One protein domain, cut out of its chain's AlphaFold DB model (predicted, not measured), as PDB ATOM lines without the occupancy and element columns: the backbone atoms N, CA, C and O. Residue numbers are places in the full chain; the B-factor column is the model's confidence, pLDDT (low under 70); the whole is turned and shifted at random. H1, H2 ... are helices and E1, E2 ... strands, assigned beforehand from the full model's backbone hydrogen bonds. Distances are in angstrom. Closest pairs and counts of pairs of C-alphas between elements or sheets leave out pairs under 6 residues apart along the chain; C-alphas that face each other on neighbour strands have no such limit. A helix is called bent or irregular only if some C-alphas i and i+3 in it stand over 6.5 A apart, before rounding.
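AT A GLANCE: This is residues 196 to 335 of the 456 residues of an uncharacterized protein of Solibacter usitatus (strain Ellin6076) (UniProt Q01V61). A compact cluster of helices is built round H4, which runs through the middle with the longest helix, H3, folded back beside it. H1 and H2 pack on H4 on one side, H6 and H7 on another, H5 lies beside H3, and a small strand hairpin, E1 and E2, sits by the last residues of H4. The printed part has 140 residues, with seven named helices and two named strands in the order H1 H2 H3 H4 H5 E1 E2 H6 H7; the class is mostly helix, and the two-strand sheet is antiparallel. The radius of gyration of the C-alphas is 14.2 A, and the rounded outline spans 41 by 32 by 32 A.

IN THESE COORDINATES: H1 is residues 200 to 209, beginning at C-alpha 200 at (211.927, 179.984, 127.602), and H2 is residues 211 to 218. H3, residues 224 to 247, is 35.1 A long, from C-alpha 224 at (222.501, 188.687, 99.022). H4, residues 250 to 268, measures 26.6 A. H5, residues 275 to 284, measures 15.0 A and is irregular, with C-alphas 280 and 283 7.0 A apart. E1 is residues 288 to 291, E2 residues 297 to 299 and H6 residues 302 to 310. H7, residues 315 to 326, measures 16.8 A and ends at C-alpha 326 at (221.511, 172.804, 127.203).

HOW THE PARTS SIT: H4 is the hub, touching five helices. H3 and H4 form a helical hairpin at a shallow tilt of 19 degrees, closest at the C-alphas of Ser 245 and Arg 253, 4.3 A. H6 touches H4 at 19 degrees, opposite ways, closest at the C-alphas of Leu 303 and His 261, 5.3 A. H7 touches H4 at a tilt of 37 degrees, only just steep, with the C-alphas of Ala 316 and Leu 255 closest at 5.1 A. H1 touches H4 with a steep tilt of 66 degrees, the C-alphas of Leu 205 and Ala 259 closest at 6.4 A. H2 touches H4 at a shallow tilt of 31 degrees, closest at the C-alphas of Tyr 213 and Ala 259, 6.2 A. H5 touches H3 at 15 degrees, the same way, with the C-alphas of Leu 280 and Ala 239 closest at 6.6 A. In the hairpin E1 and E2, N 289 and O 298 are 3.0 A apart, within hydrogen-bond range. Every O i to N i+4 pair is within range in H1, H3, H4, H6 and H7, against 3 of 4 in H2 and 4 of 6 in H5. H1 and H3 are apart.

THE WHOLE: The C-alphas of Thr 223 and Glu 313, the two farthest apart, are 42.8 A from each other. The printed part has no cut and no long link. The mean pLDDT of the printed part is 91.9; residues 196 to 197, 293 to 294 and 333 to 335 are under 70.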
ATOM      1  N   GLU A 196     209.970 179.452 118.663       61.94
ATOM      2  CA  GLU A 196     210.402 180.485 119.612       61.94
ATOM      3  C   GLU A 196     209.657 180.370 120.959       61.94
ATOM      4  O   GLU A 196     210.253 180.572 122.013       61.94
ATOM      5  N   GLU A 197     208.386 179.960 120.899       67.06
ATOM      6  CA  GLU A 197     207.488 179.687 122.029       67.06
ATOM      7  C   GLU A 197     207.967 178.543 122.942       67.06
ATOM      8  O   GLU A 197     207.717 178.579 124.144       67.06
ATOM      9  N   ASP A 198     208.680 177.556 122.394       72.75
ATOM     10  CA  ASP A 198     209.205 176.404 123.135       72.75
ATOM     11  C   ASP A 198     210.576 176.720 123.785       72.75
ATOM     12  O   ASP A 198     211.098 175.928 124.570       72.75
ATOM     13  N   ASP A 199     211.177 177.886 123.491       84.69
ATOM     14  CA  ASP A 199     212.420 178.347 124.116       84.69
ATOM     15  C   ASP A 199     212.142 179.412 125.201       84.69
ATOM     16  O   ASP A 199     212.007 180.603 124.880       84.69
ATOM     17  N   PRO A 200     212.114 179.039 126.501       88.06
ATOM     18  CA  PRO A 200     211.927 179.984 127.602       88.06
ATOM     19  C   PRO A 200     212.922 181.145 127.589       88.06
ATOM     20  O   PRO A 200     212.556 182.255 127.969       88.06
ATOM     21  N   VAL A 201     214.151 180.948 127.106       91.25
ATOM     22  CA  VAL A 201     215.147 182.023 127.040       91.25
ATOM     23  C   VAL A 201     214.726 183.071 126.024       91.25
ATOM     24  O   VAL A 201     214.667 184.256 126.353       91.25
ATOM     25  N   ARG A 202     214.385 182.647 124.804       90.50
ATOM     26  CA  ARG A 202     213.952 183.571 123.748       90.50
ATOM     27  C   ARG A 202     212.655 184.270 124.124       90.50
ATOM     28  O   ARG A 202     212.566 185.489 124.008       90.50
ATOM     29  N   THR A 203     211.694 183.519 124.658       92.19
ATOM     30  CA  THR A 203     210.405 184.057 125.107       92.19
ATOM     31  C   THR A 203     210.584 185.127 126.189       92.19
ATOM     32  O   THR A 203     210.010 186.216 126.088       92.19
ATOM     33  N   ARG A 204     211.433 184.880 127.197       94.19
ATOM     34  CA  ARG A 204     211.706 185.860 128.262       94.19
ATOM     35  C   ARG A 204     212.461 187.078 127.734       94.19
ATOM     36  O   ARG A 204     212.063 188.203 128.030       94.19
ATOM     37  N   LEU A 205     213.492 186.893 126.905       95.50
ATOM     38  CA  LEU A 205     214.232 188.013 126.309       95.50
ATOM     39  C   LEU A 205     213.339 188.879 125.414       95.50
ATOM     40  O   LEU A 205     213.369 190.102 125.534       95.50
ATOM     41  N   LYS A 206     212.475 188.275 124.595       95.00
ATOM     42  CA  LYS A 206     211.461 188.980 123.800       95.00
ATOM     43  C   LYS A 206     210.556 189.846 124.667       95.00
ATOM     44  O   LYS A 206     210.400 191.030 124.377       95.00
ATOM     45  N   ALA A 207     210.021 189.288 125.751       95.50
ATOM     46  CA  ALA A 207     209.133 190.012 126.657       95.50
ATOM     47  C   ALA A 207     209.839 191.139 127.433       95.50
ATOM     48  O   ALA A 207     209.228 192.167 127.721       95.50
ATOM     49  N   ARG A 208     211.114 190.959 127.801       96.50
ATOM     50  CA  ARG A 208     211.864 191.920 128.631       96.50
ATOM     51  C   ARG A 208     212.585 193.005 127.832       96.50
ATOM     52  O   ARG A 208     212.744 194.114 128.342       96.50
ATOM     53  N   ILE A 209     213.044 192.688 126.622       97.69
ATOM     54  CA  ILE A 209     213.899 193.559 125.803       97.69
ATOM     55  C   ILE A 209     213.136 194.182 124.629       97.69
ATOM     56  O   ILE A 209     213.343 195.359 124.336       97.69
ATOM     57  N   GLY A 210     212.245 193.432 123.975       95.56
ATOM     58  CA  GLY A 210     211.461 193.920 122.840       95.56
ATOM     59  C   GLY A 210     212.252 194.023 121.530       95.56
ATOM     60  O   GLY A 210     213.084 193.168 121.218       95.56
ATOM     61  N   GLU A 211     211.966 195.062 120.742       95.75
ATOM     62  CA  GLU A 211     212.405 195.194 119.342       95.75
ATOM     63  C   GLU A 211     213.912 195.047 119.084       95.75
ATOM     64  O   GLU A 211     214.258 194.344 118.128       95.75
ATOM     65  N   PRO A 212     214.824 195.617 119.904       95.31
ATOM     66  CA  PRO A 212     216.264 195.477 119.665       95.31
ATOM     67  C   PRO A 212     216.756 194.027 119.718       95.31
ATOM     68  O   PRO A 212     217.835 193.713 119.229       95.31
ATOM     69  N   TYR A 213     215.977 193.131 120.321       96.44
ATOM     70  CA  TYR A 213     216.248 191.702 120.338       96.44
ATOM     71  C   TYR A 213     215.419 190.946 119.288       96.44
ATOM     72  O   TYR A 213     215.956 190.110 118.566       96.44
ATOM     73  N   THR A 214     214.124 191.233 119.145       94.69
ATOM     74  CA  THR A 214     213.251 190.434 118.265       94.69
ATOM     75  C   THR A 214     213.548 190.634 116.780       94.69
ATOM     76  O   THR A 214     213.547 189.657 116.027       94.69
ATOM     77  N   ARG A 215     213.852 191.864 116.341       94.31
ATOM     78  CA  ARG A 215     214.171 192.162 114.934       94.31
ATOM     79  C   ARG A 215     215.335 191.322 114.400       94.31
ATOM     80  O   ARG A 215     215.119 190.605 113.417       94.31
ATOM     81  N   PRO A 216     216.532 191.321 115.027       93.12
ATOM     82  CA  PRO A 216     217.641 190.523 114.526       93.12
ATOM     83  C   PRO A 216     217.338 189.030 114.607       93.12
ATOM     84  O   PRO A 216     217.719 188.307 113.693       93.12
ATOM     85  N   MET A 217     216.613 188.547 115.621       92.12
ATOM     86  CA  MET A 217     216.319 187.116 115.772       92.12
ATOM     87  C   MET A 217     215.354 186.577 114.706       92.12
ATOM     88  O   MET A 217     215.587 185.479 114.195       92.12
ATOM     89  N   HIS A 218     214.365 187.362 114.270       89.56
ATOM     90  CA  HIS A 218     213.410 186.959 113.228       89.56
ATOM     91  C   HIS A 218     213.857 187.247 111.794       89.56
ATOM     92  O   HIS A 218     213.306 186.677 110.854       89.56
ATOM     93  N   ALA A 219     214.848 188.114 111.598       87.00
ATOM     94  CA  ALA A 219     215.267 188.492 110.258       87.00
ATOM     95  C   ALA A 219     215.844 187.296 109.470       87.00
ATOM     96  O   ALA A 219     216.756 186.605 109.937       87.00
ATOM     97  N   GLN A 220     215.325 187.077 108.259       85.81
ATOM     98  CA  GLN A 220     215.777 186.060 107.307       85.81
ATOM     99  C   GLN A 220     215.960 186.700 105.927       85.81
ATOM    100  O   GLN A 220     215.080 187.417 105.453       85.81
ATOM    101  N   GLY A 221     217.105 186.458 105.282       83.38
ATOM    102  CA  GLY A 221     217.424 187.016 103.963       83.38
ATOM    103  C   GLY A 221     217.515 185.931 102.895       83.38
ATOM    104  O   GLY A 221     218.331 185.012 103.020       83.38
ATOM    105  N   ARG A 222     216.711 186.052 101.832       86.38
ATOM    106  CA  ARG A 222     216.693 185.105 100.703       86.38
ATOM    107  C   ARG A 222     217.701 185.498  99.627       86.38
ATOM    108  O   ARG A 222     218.284 184.629  98.988       86.38
ATOM    109  N   THR A 223     217.950 186.795  99.476       90.69
ATOM    110  CA  THR A 223     218.924 187.361  98.536       90.69
ATOM    111  C   THR A 223     220.165 187.903  99.249       90.69
ATOM    112  O   THR A 223     220.142 188.211 100.442       90.69
ATOM    113  N   VAL A 224     221.262 188.075  98.504       88.94
ATOM    114  CA  VAL A 224     222.501 188.687  99.022       88.94
ATOM    115  C   VAL A 224     222.246 190.105  99.548       88.94
ATOM    116  O   VAL A 224     222.702 190.446 100.638       88.94
ATOM    117  N   ALA A 225     221.473 190.915  98.819       92.50
ATOM    118  CA  ALA A 225     221.153 192.286  99.216       92.50
ATOM    119  C   ALA A 225     220.334 192.339 100.519       92.50
ATOM    120  O   ALA A 225     220.623 193.150 101.402       92.50
ATOM    121  N   GLU A 226     219.354 191.444 100.681       93.19
ATOM    122  CA  GLU A 226     218.596 191.321 101.930       93.19
ATOM    123  C   GLU A 226     219.485 190.890 103.091       93.19
ATOM    124  O   GLU A 226     219.413 191.497 104.155       93.19
ATOM    125  N   ARG A 227     220.357 189.891 102.896       90.19
ATOM    126  CA  ARG A 227     221.294 189.438 103.936       90.19
ATOM    127  C   ARG A 227     222.220 190.565 104.389       90.19
ATOM    128  O   ARG A 227     222.382 190.766 105.587       90.19
ATOM    129  N   GLN A 228     222.759 191.349 103.455       91.88
ATOM    130  CA  GLN A 228     223.593 192.511 103.777       91.88
ATOM    131  C   GLN A 228     222.817 193.600 104.528       91.88
ATOM    132  O   GLN A 228     223.346 194.202 105.463       91.88
ATOM    133  N   ARG A 229     221.565 193.864 104.139       95.12
ATOM    134  CA  ARG A 229     220.697 194.811 104.851       95.12
ATOM    135  C   ARG A 229     220.419 194.340 106.278       95.12
ATOM    136  O   ARG A 229     220.656 195.104 107.207       95.12
ATOM    137  N   ILE A 230     220.005 193.084 106.440       95.12
ATOM    138  CA  ILE A 230     219.725 192.469 107.742       95.12
ATOM    139  C   ILE A 230     220.964 192.497 108.633       95.12
ATOM    140  O   ILE A 230     220.849 192.842 109.805       95.12
ATOM    141  N   LEU A 231     222.144 192.181 108.092       94.88
ATOM    142  CA  LEU A 231     223.406 192.257 108.826       94.88
ATOM    143  C   LEU A 231     223.652 193.674 109.364       94.88
ATOM    144  O   LEU A 231     223.942 193.837 110.546       94.88
ATOM    145  N   ARG A 232     223.492 194.710 108.527       95.69
ATOM    146  CA  ARG A 232     223.667 196.111 108.952       95.69
ATOM    147  C   ARG A 232     222.660 196.531 110.023       95.69
ATOM    148  O   ARG A 232     223.063 197.138 111.009       95.69
ATOM    149  N   GLU A 233     221.381 196.215 109.835       97.31
ATOM    150  CA  GLU A 233     220.316 196.527 110.799       97.31
ATOM    151  C   GLU A 233     220.560 195.793 112.134       97.31
ATOM    152  O   GLU A 233     220.563 196.411 113.196       97.31
ATOM    153  N   SER A 234     220.918 194.508 112.080       97.62
ATOM    154  CA  SER A 234     221.201 193.685 113.264       97.62
ATOM    155  C   SER A 234     222.454 194.142 114.025       97.62
ATOM    156  O   SER A 234     222.513 194.025 115.247       97.62
ATOM    157  N   LEU A 235     223.458 194.700 113.338       97.88
ATOM    158  CA  LEU A 235     224.617 195.328 113.989       97.88
ATOM    159  C   LEU A 235     224.228 196.601 114.758       97.88
ATOM    160  O   LEU A 235     224.801 196.875 115.814       97.88
ATOM    161  N   GLN A 236     223.255 197.376 114.266       98.12
ATOM    162  CA  GLN A 236     222.722 198.540 114.990       98.12
ATOM    163  C   GLN A 236     221.916 198.111 116.220       98.12
ATOM    164  O   GLN A 236     222.025 198.738 117.278       98.12
ATOM    165  N   ASP A 237     221.155 197.026 116.101       98.50
ATOM    166  CA  ASP A 237     220.449 196.406 117.222       98.50
ATOM    167  C   ASP A 237     221.418 195.911 118.296       98.50
ATOM    168  O   ASP A 237     221.276 196.273 119.464       98.50
ATOM    169  N   LEU A 238     222.482 195.198 117.908       98.56
ATOM    170  CA  LEU A 238     223.539 194.786 118.833       98.56
ATOM    171  C   LEU A 238     224.170 195.989 119.548       98.56
ATOM    172  O   LEU A 238     224.306 195.983 120.769       98.56
ATOM    173  N   ALA A 239     224.516 197.049 118.811       98.44
ATOM    174  CA  ALA A 239     225.064 198.268 119.405       98.44
ATOM    175  C   ALA A 239     224.086 198.936 120.391       98.44
ATOM    176  O   ALA A 239     224.515 199.513 121.392       98.44
ATOM    177  N   THR A 240     222.781 198.854 120.124       98.50
ATOM    178  CA  THR A 240     221.734 199.354 121.021       98.50
ATOM    179  C   THR A 240     221.667 198.521 122.297       98.50
ATOM    180  O   THR A 240     221.727 199.092 123.382       98.50
ATOM    181  N   LEU A 241     221.636 197.189 122.189       98.62
ATOM    182  CA  LEU A 241     221.636 196.281 123.344       98.62
ATOM    183  C   LEU A 241     222.843 196.529 124.259       98.62
ATOM    184  O   LEU A 241     222.686 196.669 125.469       98.62
ATOM    185  N   LEU A 242     224.037 196.638 123.676       98.56
ATOM    186  CA  LEU A 242     225.278 196.889 124.410       98.56
ATOM    187  C   LEU A 242     225.252 198.250 125.127       98.56
ATOM    188  O   LEU A 242     225.516 198.320 126.328       98.56
ATOM    189  N   ARG A 243     224.824 199.317 124.443       98.25
ATOM    190  CA  ARG A 243     224.694 200.658 125.037       98.25
ATOM    191  C   ARG A 243     223.677 200.704 126.177       98.25
ATOM    192  O   ARG A 243     223.935 201.329 127.204       98.25
ATOM    193  N   GLU A 244     222.521 200.071 126.000       98.31
ATOM    194  CA  GLU A 244     221.494 200.012 127.042       98.31
ATOM    195  C   GLU A 244     221.950 199.156 128.230       98.31
ATOM    196  O   GLU A 244     221.626 199.480 129.373       98.31
ATOM    197  N   SER A 245     222.794 198.143 128.001       97.94
ATOM    198  CA  SER A 245     223.421 197.383 129.087       97.94
ATOM    199  C   SER A 245     224.283 198.264 130.000       97.94
ATOM    200  O   SER A 245     224.232 198.106 131.218       97.94
ATOM    201  N   ASP A 246     225.021 199.233 129.451       97.56
ATOM    202  CA  ASP A 246     225.895 200.113 130.241       97.56
ATOM    203  C   ASP A 246     225.136 201.177 131.032       97.56
ATOM    204  O   ASP A 246     225.633 201.680 132.038       97.56
ATOM    205  N   ARG A 247     223.921 201.515 130.593       97.00
ATOM    206  CA  ARG A 247     223.040 202.479 131.265       97.00
ATOM    207  C   ARG A 247     222.155 201.833 132.327       97.00
ATOM    208  O   ARG A 247     221.615 202.526 133.186       97.00
ATOM    209  N   ALA A 248     221.958 200.523 132.239       96.75
ATOM    210  CA  ALA A 248     221.022 199.791 133.070       96.75
ATOM    211  C   ALA A 248     221.600 199.426 134.448       96.75
ATOM    212  O   ALA A 248     222.786 199.145 134.610       96.75
ATOM    213  N   GLY A 249     220.714 199.336 135.447       96.25
ATOM    214  CA  GLY A 249     221.030 198.700 136.727       96.25
ATOM    215  C   GLY A 249     221.290 197.194 136.580       96.25
ATOM    216  O   GLY A 249     220.891 196.576 135.590       96.25
ATOM    217  N   ARG A 250     221.926 196.592 137.595       96.69
ATOM    218  CA  ARG A 250     222.485 195.222 137.570       96.69
ATOM    219  C   ARG A 250     221.568 194.148 136.938       96.69
ATOM    220  O   ARG A 250     222.023 193.525 135.981       96.69
ATOM    221  N   PRO A 251     220.293 193.959 137.346       96.38
ATOM    222  CA  PRO A 251     219.448 192.910 136.756       96.38
ATOM    223  C   PRO A 251     219.131 193.142 135.273       96.38
ATOM    224  O   PRO A 251     219.154 192.220 134.462       96.38
ATOM    225  N   ARG A 252     218.867 194.396 134.893       97.62
ATOM    226  CA  ARG A 252     218.510 194.749 133.514       97.62
ATOM    227  C   ARG A 252     219.736 194.768 132.596       97.62
ATOM    228  O   ARG A 252     219.625 194.374 131.439       97.62
ATOM    229  N   ARG A 253     220.912 195.132 133.121       98.25
ATOM    230  CA  ARG A 253     222.199 194.991 132.426       98.25
ATOM    231  C   ARG A 253     222.450 193.545 132.014       98.25
ATOM    232  O   ARG A 253     222.773 193.299 130.856       98.25
ATOM    233  N   ALA A 254     222.249 192.604 132.934       98.31
ATOM    234  CA  ALA A 254     222.440 191.184 132.670       98.31
ATOM    235  C   ALA A 254     221.515 190.672 131.545       98.31
ATOM    236  O   ALA A 254     221.975 189.972 130.645       98.31
ATOM    237  N   LEU A 255     220.245 191.102 131.520       98.38
ATOM    238  CA  LEU A 255     219.308 190.770 130.435       98.38
ATOM    239  C   LEU A 255     219.750 191.335 129.075       98.38
ATOM    240  O   LEU A 255     219.697 190.621 128.075       98.38
ATOM    241  N   TYR A 256     220.223 192.587 129.019       98.62
ATOM    242  CA  TYR A 256     220.750 193.166 127.776       98.62
ATOM    243  C   TYR A 256     222.006 192.440 127.281       98.62
ATOM    244  O   TYR A 256     222.131 192.202 126.081       98.62
ATOM    245  N   LEU A 257     222.912 192.045 128.182       98.56
ATOM    246  CA  LEU A 257     224.101 191.263 127.824       98.56
ATOM    247  C   LEU A 257     223.728 189.867 127.304       98.56
ATOM    248  O   LEU A 257     224.324 189.397 126.335       98.56
ATOM    249  N   LEU A 258     222.710 189.230 127.887       98.38
ATOM    250  CA  LEU A 258     222.217 187.936 127.418       98.38
ATOM    251  C   LEU A 258     221.523 188.038 126.050       98.38
ATOM    252  O   LEU A 258     221.728 187.191 125.181       98.38
ATOM    253  N   ALA A 259     220.751 189.100 125.815       98.44
ATOM    254  CA  ALA A 259     220.205 189.393 124.492       98.44
ATOM    255  C   ALA A 259     221.323 189.653 123.465       98.44
ATOM    256  O   ALA A 259     221.303 189.090 122.369       98.44
ATOM    257  N   ALA A 260     222.338 190.441 123.835       98.56
ATOM    258  CA  ALA A 260     223.498 190.723 122.993       98.56
ATOM    259  C   ALA A 260     224.298 189.456 122.655       98.56
ATOM    260  O   ALA A 260     224.776 189.330 121.528       98.56
ATOM    261  N   HIS A 261     224.400 188.499 123.582       97.38
ATOM    262  CA  HIS A 261     224.969 187.179 123.316       97.38
ATOM    263  C   HIS A 261     224.244 186.474 122.160       97.38
ATOM    264  O   HIS A 261     224.889 186.081 121.188       97.38
ATOM    265  N   GLN A 262     222.913 186.352 122.224       95.19
ATOM    266  CA  GLN A 262     222.156 185.635 121.191       95.19
ATOM    267  C   GLN A 262     222.224 186.330 119.827       95.19
ATOM    268  O   GLN A 262     222.403 185.661 118.808       95.19
ATOM    269  N   VAL A 263     222.165 187.666 119.805       96.94
ATOM    270  CA  VAL A 263     222.327 188.441 118.566       96.94
ATOM    271  C   VAL A 263     223.736 188.274 118.001       96.94
ATOM    272  O   VAL A 263     223.890 188.090 116.798       96.94
ATOM    273  N   THR A 264     224.763 188.263 118.853       96.31
ATOM    274  CA  THR A 264     226.153 188.043 118.427       96.31
ATOM    275  C   THR A 264     226.334 186.654 117.825       96.31
ATOM    276  O   THR A 264     226.914 186.547 116.751       96.31
ATOM    277  N   ASN A 265     225.806 185.610 118.469       92.44
ATOM    278  CA  ASN A 265     225.882 184.239 117.965       92.44
ATOM    279  C   ASN A 265     225.179 184.083 116.607       92.44
ATOM    280  O   ASN A 265     225.690 183.424 115.708       92.44
ATOM    281  N   LYS A 266     224.024 184.735 116.418       91.62
ATOM    282  CA  LYS A 266     223.360 184.753 115.110       91.62
ATOM    283  C   LYS A 266     224.199 185.499 114.071       91.62
ATOM    284  O   LYS A 266     224.396 185.002 112.968       91.62
ATOM    285  N   LEU A 267     224.699 186.685 114.415       93.56
ATOM    286  CA  LEU A 267     225.484 187.508 113.497       93.56
ATOM    287  C   LEU A 267     226.794 186.840 113.083       93.56
ATOM    288  O   LEU A 267     227.175 186.968 111.922       93.56
ATOM    289  N   SER A 268     227.463 186.118 113.985       92.00
ATOM    290  CA  SER A 268     228.709 185.416 113.670       92.00
ATOM    291  C   SER A 268     228.502 184.347 112.595       92.00
ATOM    292  O   SER A 268     229.383 184.143 111.774       92.00
ATOM    293  N   GLN A 269     227.314 183.750 112.506       88.06
ATOM    294  CA  GLN A 269     226.952 182.787 111.458       88.06
ATOM    295  C   GLN A 269     226.532 183.449 110.130       88.06
ATOM    296  O   GLN A 269     226.340 182.766 109.128       88.06
ATOM    297  N   MET A 270     226.348 184.775 110.100       88.44
ATOM    298  CA  MET A 270     225.816 185.512 108.941       88.44
ATOM    299  C   MET A 270     226.866 186.313 108.162       88.44
ATOM    300  O   MET A 270     226.539 186.882 107.117       88.44
ATOM    301  N   THR A 271     228.094 186.414 108.665       88.31
ATOM    302  CA  THR A 271     229.166 187.219 108.067       88.31
ATOM    303  C   THR A 271     230.505 186.515 108.207       88.31
ATOM    304  O   THR A 271     230.731 185.851 109.210       88.31
ATOM    305  N   ASP A 272     231.402 186.729 107.244       89.62
ATOM    306  CA  ASP A 272     232.812 186.321 107.319       89.62
ATOM    307  C   ASP A 272     233.740 187.496 107.683       89.62
ATOM    308  O   ASP A 272     234.931 187.300 107.911       89.62
ATOM    309  N   ASP A 273     233.215 188.727 107.743       91.94
ATOM    310  CA  ASP A 273     233.966 189.903 108.198       91.94
ATOM    311  C   ASP A 273     233.813 190.083 109.719       91.94
ATOM    312  O   ASP A 273     232.727 190.456 110.187       91.94
ATOM    313  N   PRO A 274     234.875 189.859 110.517       94.00
ATOM    314  CA  PRO A 274     234.813 190.020 111.962       94.00
ATOM    315  C   PRO A 274     234.922 191.474 112.419       94.00
ATOM    316  O   PRO A 274     234.661 191.748 113.592       94.00
ATOM    317  N   ALA A 275     235.343 192.415 111.566       95.88
ATOM    318  CA  ALA A 275     235.688 193.768 111.996       95.88
ATOM    319  C   ALA A 275     234.517 194.527 112.659       95.88
ATOM    320  O   ALA A 275     234.749 195.143 113.709       95.88
ATOM    321  N   PRO A 276     233.268 194.474 112.149       95.12
ATOM    322  CA  PRO A 276     232.134 195.138 112.789       95.12
ATOM    323  C   PRO A 276     231.816 194.563 114.174       95.12
ATOM    324  O   PRO A 276     231.623 195.323 115.123       95.12
ATOM    325  N   LEU A 277     231.824 193.232 114.313       95.94
ATOM    326  CA  LEU A 277     231.560 192.555 115.586       95.94
ATOM    327  C   LEU A 277     232.679 192.816 116.598       95.94
ATOM    328  O   LEU A 277     232.404 193.219 117.725       95.94
ATOM    329  N   ARG A 278     233.949 192.687 116.191       96.50
ATOM    330  CA  ARG A 278     235.112 192.978 117.049       96.50
ATOM    331  C   ARG A 278     235.087 194.400 117.595       96.50
ATOM    332  O   ARG A 278     235.417 194.606 118.760       96.50
ATOM    333  N   ARG A 279     234.686 195.375 116.774       96.50
ATOM    334  CA  ARG A 279     234.586 196.779 117.189       96.50
ATOM    335  C   ARG A 279     233.558 196.981 118.302       96.50
ATOM    336  O   ARG A 279     233.820 197.756 119.212       96.50
ATOM    337  N   LEU A 280     232.412 196.306 118.222       97.25
ATOM    338  CA  LEU A 280     231.346 196.416 119.221       97.25
ATOM    339  C   LEU A 280     231.660 195.628 120.500       97.25
ATOM    340  O   LEU A 280     231.324 196.074 121.590       97.25
ATOM    341  N   LEU A 281     232.302 194.466 120.374       97.12
ATOM    342  CA  LEU A 281     232.409 193.475 121.448       97.12
ATOM    343  C   LEU A 281     233.688 193.571 122.286       97.12
ATOM    344  O   LEU A 281     233.698 193.097 123.424       97.12
ATOM    345  N   SER A 282     234.749 194.197 121.768       93.94
ATOM    346  CA  SER A 282     236.050 194.273 122.450       93.94
ATOM    347  C   SER A 282     235.959 194.925 123.833       93.94
ATOM    348  O   SER A 282     236.530 194.407 124.790       93.94
ATOM    349  N   GLY A 283     235.168 195.996 123.966       94.12
ATOM    350  CA  GLY A 283     234.912 196.675 125.242       94.12
ATOM    351  C   GLY A 283     234.168 195.818 126.274       94.12
ATOM    352  O   GLY A 283     234.218 196.103 127.467       94.12
ATOM    353  N   TYR A 284     233.525 194.734 125.834       95.56
ATOM    354  CA  TYR A 284     232.797 193.799 126.693       95.56
ATOM    355  C   TYR A 284     233.582 192.511 126.969       95.56
ATOM    356  O   TYR A 284     233.053 191.622 127.638       95.56
ATOM    357  N   GLY A 285     234.830 192.417 126.489       92.75
ATOM    358  CA  GLY A 285     235.699 191.251 126.665       92.75
ATOM    359  C   GLY A 285     235.346 190.060 125.769       92.75
ATOM    360  O   GLY A 285     235.889 188.979 125.973       92.75
ATOM    361  N   ALA A 286     234.459 190.244 124.788       94.31
ATOM    362  CA  ALA A 286     234.009 189.180 123.898       94.31
ATOM    363  C   ALA A 286     234.837 189.122 122.608       94.31
ATOM    364  O   ALA A 286     235.143 190.148 121.991       94.31
ATOM    365  N   LYS A 287     235.196 187.905 122.195       93.00
ATOM    366  CA  LYS A 287     236.057 187.633 121.044       93.00
ATOM    367  C   LYS A 287     235.254 186.980 119.930       93.00
ATOM    368  O   LYS A 287     234.545 186.004 120.139       93.00
ATOM    369  N   VAL A 288     235.417 187.514 118.724       92.12
ATOM    370  CA  VAL A 288     234.840 186.957 117.499       92.12
ATOM    371  C   VAL A 288     235.917 186.894 116.426       92.12
ATOM    372  O   VAL A 288     236.677 187.852 116.233       92.12
ATOM    373  N   GLY A 289     235.976 185.777 115.713       88.88
ATOM    374  CA  GLY A 289     236.827 185.577 114.546       88.88
ATOM    375  C   GLY A 289     237.511 184.219 114.529       88.88
ATOM    376  O   GLY A 289     237.433 183.477 115.497       88.88
ATOM    377  N   GLY A 290     238.194 183.923 113.422       85.50
ATOM    378  CA  GLY A 290     238.425 182.533 113.020       85.50
ATOM    379  C   GLY A 290     237.218 182.034 112.226       85.50
ATOM    380  O   GLY A 290     236.116 182.552 112.412       85.50
ATOM    381  N   GLN A 291     237.437 181.111 111.296       81.62
ATOM    382  CA  GLN A 291     236.362 180.514 110.507       81.62
ATOM    383  C   GLN A 291     235.958 179.189 111.131       81.62
ATOM    384  O   GLN A 291     236.832 178.399 111.475       81.62
ATOM    385  N   THR A 292     234.654 178.945 111.228       80.38
ATOM    386  CA  THR A 292     234.162 177.625 111.636       80.38
ATOM    387  C   THR A 292     234.171 176.661 110.447       80.38
ATOM    388  O   THR A 292     234.098 177.085 109.289       80.38
ATOM    389  N   HIS A 293     234.164 175.353 110.716       69.06
ATOM    390  CA  HIS A 293     234.023 174.321 109.677       69.06
ATOM    391  C   HIS A 293     232.737 174.443 108.842       69.06
ATOM    392  O   HIS A 293     232.690 173.950 107.716       69.06
ATOM    393  N   GLN A 294     231.694 175.089 109.376       67.25
ATOM    394  CA  GLN A 294     230.398 175.259 108.711       67.25
ATOM    395  C   GLN A 294     230.243 176.637 108.039       67.25
ATOM    396  O   GLN A 294     229.180 176.941 107.497       67.25
ATOM    397  N   GLY A 295     231.299 177.459 108.042       77.12
ATOM    398  CA  GLY A 295     231.266 178.847 107.577       77.12
ATOM    399  C   GLY A 295     230.861 179.842 108.670       77.12
ATOM    400  O   GLY A 295     230.387 179.469 109.746       77.12
ATOM    401  N   GLY A 296     231.090 181.131 108.419       86.06
ATOM    402  CA  GLY A 296     230.934 182.176 109.427       86.06
ATOM    403  C   GLY A 296     232.068 182.205 110.454       86.06
ATOM    404  O   GLY A 296     233.076 181.499 110.356       86.06
ATOM    405  N   LEU A 297     231.904 183.067 111.452       90.69
ATOM    406  CA  LEU A 297     232.913 183.400 112.447       90.69
ATOM    407  C   LEU A 297     232.746 182.596 113.733       90.69
ATOM    408  O   LEU A 297     231.642 182.488 114.275       90.69
ATOM    409  N   ALA A 298     233.867 182.139 114.286       89.88
ATOM    410  CA  ALA A 298     233.879 181.542 115.613       89.88
ATOM    411  C   ALA A 298     233.567 182.599 116.692       89.88
ATOM    412  O   ALA A 298     234.120 183.707 116.705       89.88
ATOM    413  N   TYR A 299     232.664 182.239 117.605       91.25
ATOM    414  CA  TYR A 299     232.283 183.007 118.788       91.25
ATOM    415  C   TYR A 299     232.065 182.039 119.951       91.25
ATOM    416  O   TYR A 299     231.120 181.257 119.940       91.25
ATOM    417  N   ALA A 300     232.917 182.109 120.972       88.62
ATOM    418  CA  ALA A 300     232.915 181.155 122.084       88.62
ATOM    419  C   ALA A 300     231.891 181.490 123.186       88.62
ATOM    420  O   ALA A 300     232.024 181.035 124.321       88.62
ATOM    421  N   GLY A 301     230.889 182.327 122.906       92.69
ATOM    422  CA  GLY A 301     229.854 182.662 123.886       92.69
ATOM    423  C   GLY A 301     230.341 183.485 125.085       92.69
ATOM    424  O   GLY A 301     229.755 183.386 126.157       92.69
ATOM    425  N   ASP A 302     231.380 184.316 124.942       95.31
ATOM    426  CA  ASP A 302     231.978 185.057 126.071       95.31
ATOM    427  C   ASP A 302     230.958 185.881 126.882       95.31
ATOM    428  O   ASP A 302     231.043 185.956 128.107       95.31
ATOM    429  N   LEU A 303     229.958 186.473 126.214       97.44
ATOM    430  CA  LEU A 303     228.906 187.245 126.889       97.44
ATOM    431  C   LEU A 303     227.980 186.348 127.725       97.44
ATOM    432  O   LEU A 303     227.562 186.765 128.800       97.44
ATOM    433  N   LEU A 304     227.696 185.119 127.280       97.25
ATOM    434  CA  LEU A 304     226.918 184.144 128.050       97.25
ATOM    435  C   LEU A 304     227.656 183.760 129.334       97.25
ATOM    436  O   LEU A 304     227.094 183.843 130.425       97.25
ATOM    437  N   TRP A 305     228.940 183.414 129.210       96.56
ATOM    438  CA  TRP A 305     229.792 183.108 130.361       96.56
ATOM    439  C   TRP A 305     229.909 184.282 131.324       96.56
ATOM    440  O   TRP A 305     229.915 184.083 132.538       96.56
ATOM    441  N   ARG A 306     229.983 185.503 130.792       96.75
ATOM    442  CA  ARG A 306     229.990 186.718 131.598       96.75
ATOM    443  C   ARG A 306     228.696 186.875 132.390       96.75
ATOM    444  O   ARG A 306     228.768 187.104 133.592       96.75
ATOM    445  N   VAL A 307     227.536 186.709 131.749       98.00
ATOM    446  CA  VAL A 307     226.234 186.780 132.433       98.00
ATOM    447  C   VAL A 307     226.158 185.754 133.563       98.00
ATOM    448  O   VAL A 307     225.838 186.119 134.691       98.00
ATOM    449  N   TRP A 308     226.530 184.503 133.284       96.88
ATOM    450  CA  TRP A 308     226.545 183.431 134.280       96.88
ATOM    451  C   TRP A 308     227.460 183.732 135.478       96.88
ATOM    452  O   TRP A 308     227.070 183.524 136.622       96.88
ATOM    453  N   ARG A 309     228.678 184.238 135.237       96.19
ATOM    454  CA  ARG A 309     229.676 184.463 136.300       96.19
ATOM    455  C   ARG A 309     229.435 185.735 137.106       96.19
ATOM    456  O   ARG A 309     229.685 185.744 138.306       96.19
ATOM    457  N   GLU A 310     229.017 186.816 136.453       97.06
ATOM    458  CA  GLU A 310     228.894 188.138 137.084       97.06
ATOM    459  C   GLU A 310     227.492 188.400 137.661       97.06
ATOM    460  O   GLU A 310     227.352 189.252 138.541       97.06
ATOM    461  N   PHE A 311     226.464 187.689 137.184       96.75
ATOM    462  CA  PHE A 311     225.065 187.929 137.560       96.75
ATOM    463  C   PHE A 311     224.269 186.645 137.891       96.75
ATOM    464  O   PHE A 311     223.097 186.568 137.496       96.75
ATOM    465  N   PRO A 312     224.847 185.641 138.589       93.81
ATOM    466  CA  PRO A 312     224.186 184.353 138.833       93.81
ATOM    467  C   PRO A 312     222.863 184.484 139.599       93.81
ATOM    468  O   PRO A 312     221.960 183.683 139.403       93.81
ATOM    469  N   GLU A 313     222.718 185.516 140.431       92.19
ATOM    470  CA  GLU A 313     221.527 185.770 141.252       92.19
ATOM    471  C   GLU A 313     220.363 186.454 140.512       92.19
ATOM    472  O   GLU A 313     219.334 186.762 141.113       92.19
ATOM    473  N   THR A 314     220.531 186.776 139.228       94.75
ATOM    474  CA  THR A 314     219.524 187.505 138.438       94.75
ATOM    475  C   THR A 314     218.711 186.565 137.545       94.75
ATOM    476  O   THR A 314     219.175 185.480 137.209       94.75
ATOM    477  N   GLU A 315     217.546 187.017 137.052       94.81
ATOM    478  CA  GLU A 315     216.771 186.290 136.019       94.81
ATOM    479  C   GLU A 315     217.659 185.925 134.815       94.81
ATOM    480  O   GLU A 315     217.622 184.806 134.317       94.81
ATOM    481  N   ALA A 316     218.522 186.845 134.374       96.62
ATOM    482  CA  ALA A 316     219.462 186.574 133.290       96.62
ATOM    483  C   ALA A 316     220.524 185.524 133.658       96.62
ATOM    484  O   ALA A 316     220.974 184.803 132.773       96.62
ATOM    485  N   GLY A 317     220.909 185.428 134.934       96.19
ATOM    486  CA  GLY A 317     221.792 184.384 135.454       96.19
ATOM    487  C   GLY A 317     221.169 182.997 135.329       96.19
ATOM    488  O   GLY A 317     221.800 182.104 134.768       96.19
ATOM    489  N   GLU A 318     219.907 182.836 135.738       95.56
ATOM    490  CA  GLU A 318     219.165 181.574 135.566       95.56
ATOM    491  C   GLU A 318     218.938 181.232 134.080       95.56
ATOM    492  O   GLU A 318     219.094 180.085 133.658       95.56
ATOM    493  N   LEU A 319     218.649 182.228 133.237       96.06
ATOM    494  CA  LEU A 319     218.537 182.024 131.787       96.06
ATOM    495  C   LEU A 319     219.882 181.666 131.130       96.06
ATOM    496  O   LEU A 319     219.920 180.916 130.151       96.06
ATOM    497  N   ALA A 320     220.990 182.213 131.635       96.81
ATOM    498  CA  ALA A 320     222.333 181.866 131.186       96.81
ATOM    499  C   ALA A 320     222.712 180.445 131.620       96.81
ATOM    500  O   ALA A 320     223.226 179.690 130.796       96.81
ATOM    501  N   PHE A 321     222.387 180.066 132.860       96.75
ATOM    502  CA  PHE A 321     222.502 178.692 133.346       96.75
ATOM    503  C   PHE A 321     221.798 177.726 132.395       96.75
ATOM    504  O   PHE A 321     222.425 176.803 131.888       96.75
ATOM    505  N   LEU A 322     220.531 177.990 132.062       94.69
ATOM    506  CA  LEU A 322     219.758 177.108 131.193       94.69
ATOM    507  C   LEU A 322     220.378 176.954 129.791       94.69
ATOM    508  O   LEU A 322     220.334 175.869 129.211       94.69
ATOM    509  N   GLN A 323     220.976 178.011 129.228       93.19
ATOM    510  CA  GLN A 323     221.692 177.912 127.949       93.19
ATOM    511  C   GLN A 323     222.975 177.082 128.054       93.19
ATOM    512  O   GLN A 323     223.243 176.281 127.160       93.19
ATOM    513  N   LEU A 324     223.746 177.249 129.132       94.44
ATOM    514  CA  LEU A 324     224.959 176.465 129.375       94.44
ATOM    515  C   LEU A 324     224.626 174.987 129.611       94.44
ATOM    516  O   LEU A 324     225.240 174.120 128.994       94.44
ATOM    517  N   GLU A 325     223.599 174.711 130.412       93.94
ATOM    518  CA  GLU A 325     223.091 173.367 130.690       93.94
ATOM    519  C   GLU A 325     222.670 172.653 129.395       93.94
ATOM    520  O   GLU A 325     223.084 171.526 129.125       93.94
ATOM    521  N   ARG A 326     221.922 173.338 128.516       90.31
ATOM    522  CA  ARG A 326     221.511 172.804 127.203       90.31
ATOM    523  C   ARG A 326     222.677 172.468 126.281       90.31
ATOM    524  O   ARG A 326     222.518 171.577 125.445       90.31
ATOM    525  N   GLY A 327     223.780 173.203 126.405       86.75
ATOM    526  CA  GLY A 327     225.002 173.034 125.621       86.75
ATOM    527  C   GLY A 327     226.013 172.070 126.239       86.75
ATOM    528  O   GLY A 327     227.087 171.894 125.674       86.75
ATOM    529  N   GLY A 328     225.721 171.457 127.390       89.88
ATOM    530  CA  GLY A 328     226.682 170.583 128.062       89.88
ATOM    531  C   GLY A 328     227.865 171.336 128.667       89.88
ATOM    532  O   GLY A 328     228.968 170.805 128.703       89.88
ATOM    533  N   TRP A 329     227.660 172.592 129.077       91.12
ATOM    534  CA  TRP A 329     228.689 173.470 129.649       91.12
ATOM    535  C   TRP A 329     229.879 173.766 128.732       91.12
ATOM    536  O   TRP A 329     230.922 174.241 129.184       91.12
ATOM    537  N   THR A 330     229.691 173.579 127.426       86.25
ATOM    538  CA  THR A 330     230.612 174.037 126.392       86.25
ATOM    539  C   THR A 330     229.927 175.017 125.445       86.25
ATOM    540  O   THR A 330     228.747 174.905 125.124       86.25
ATOM    541  N   THR A 331     230.692 176.011 125.007       81.56
ATOM    542  CA  THR A 331     230.293 177.018 124.015       81.56
ATOM    543  C   THR A 331     231.279 177.069 122.847       81.56
ATOM    544  O   THR A 331     231.270 178.031 122.078       81.56
ATOM    545  N   SER A 332     232.173 176.076 122.732       70.00
ATOM    546  CA  SER A 332     233.115 175.991 121.614       70.00
ATOM    547  C   SER A 332     232.365 175.803 120.291       70.00
ATOM    548  O   SER A 332     231.318 175.159 120.243       70.00
ATOM    549  N   SER A 333     232.913 176.341 119.197       59.53
ATOM    550  CA  SER A 333     232.360 176.240 117.833       59.53
ATOM    551  C   SER A 333     232.418 174.823 117.237       59.53
ATOM    552  O   SER A 333     232.228 174.659 116.035       59.53
ATOM    553  N   GLY A 334     232.674 173.798 118.056       53.94
ATOM    554  CA  GLY A 334     232.757 172.402 117.626       53.94
ATOM    555  C   GLY A 334     234.035 172.034 116.866       53.94
ATOM    556  O   GLY A 334     234.107 170.925 116.355       53.94
ATOM    557  N   GLU A 335     235.029 172.927 116.791       54.88
ATOM    558  CA  GLU A 335     236.329 172.645 116.153       54.88
ATOM    559  C   GLU A 335     237.148 171.609 116.935       54.88
ATOM    560  O   GLU A 335     237.862 170.820 116.332       54.88
TER     561      GLU A 335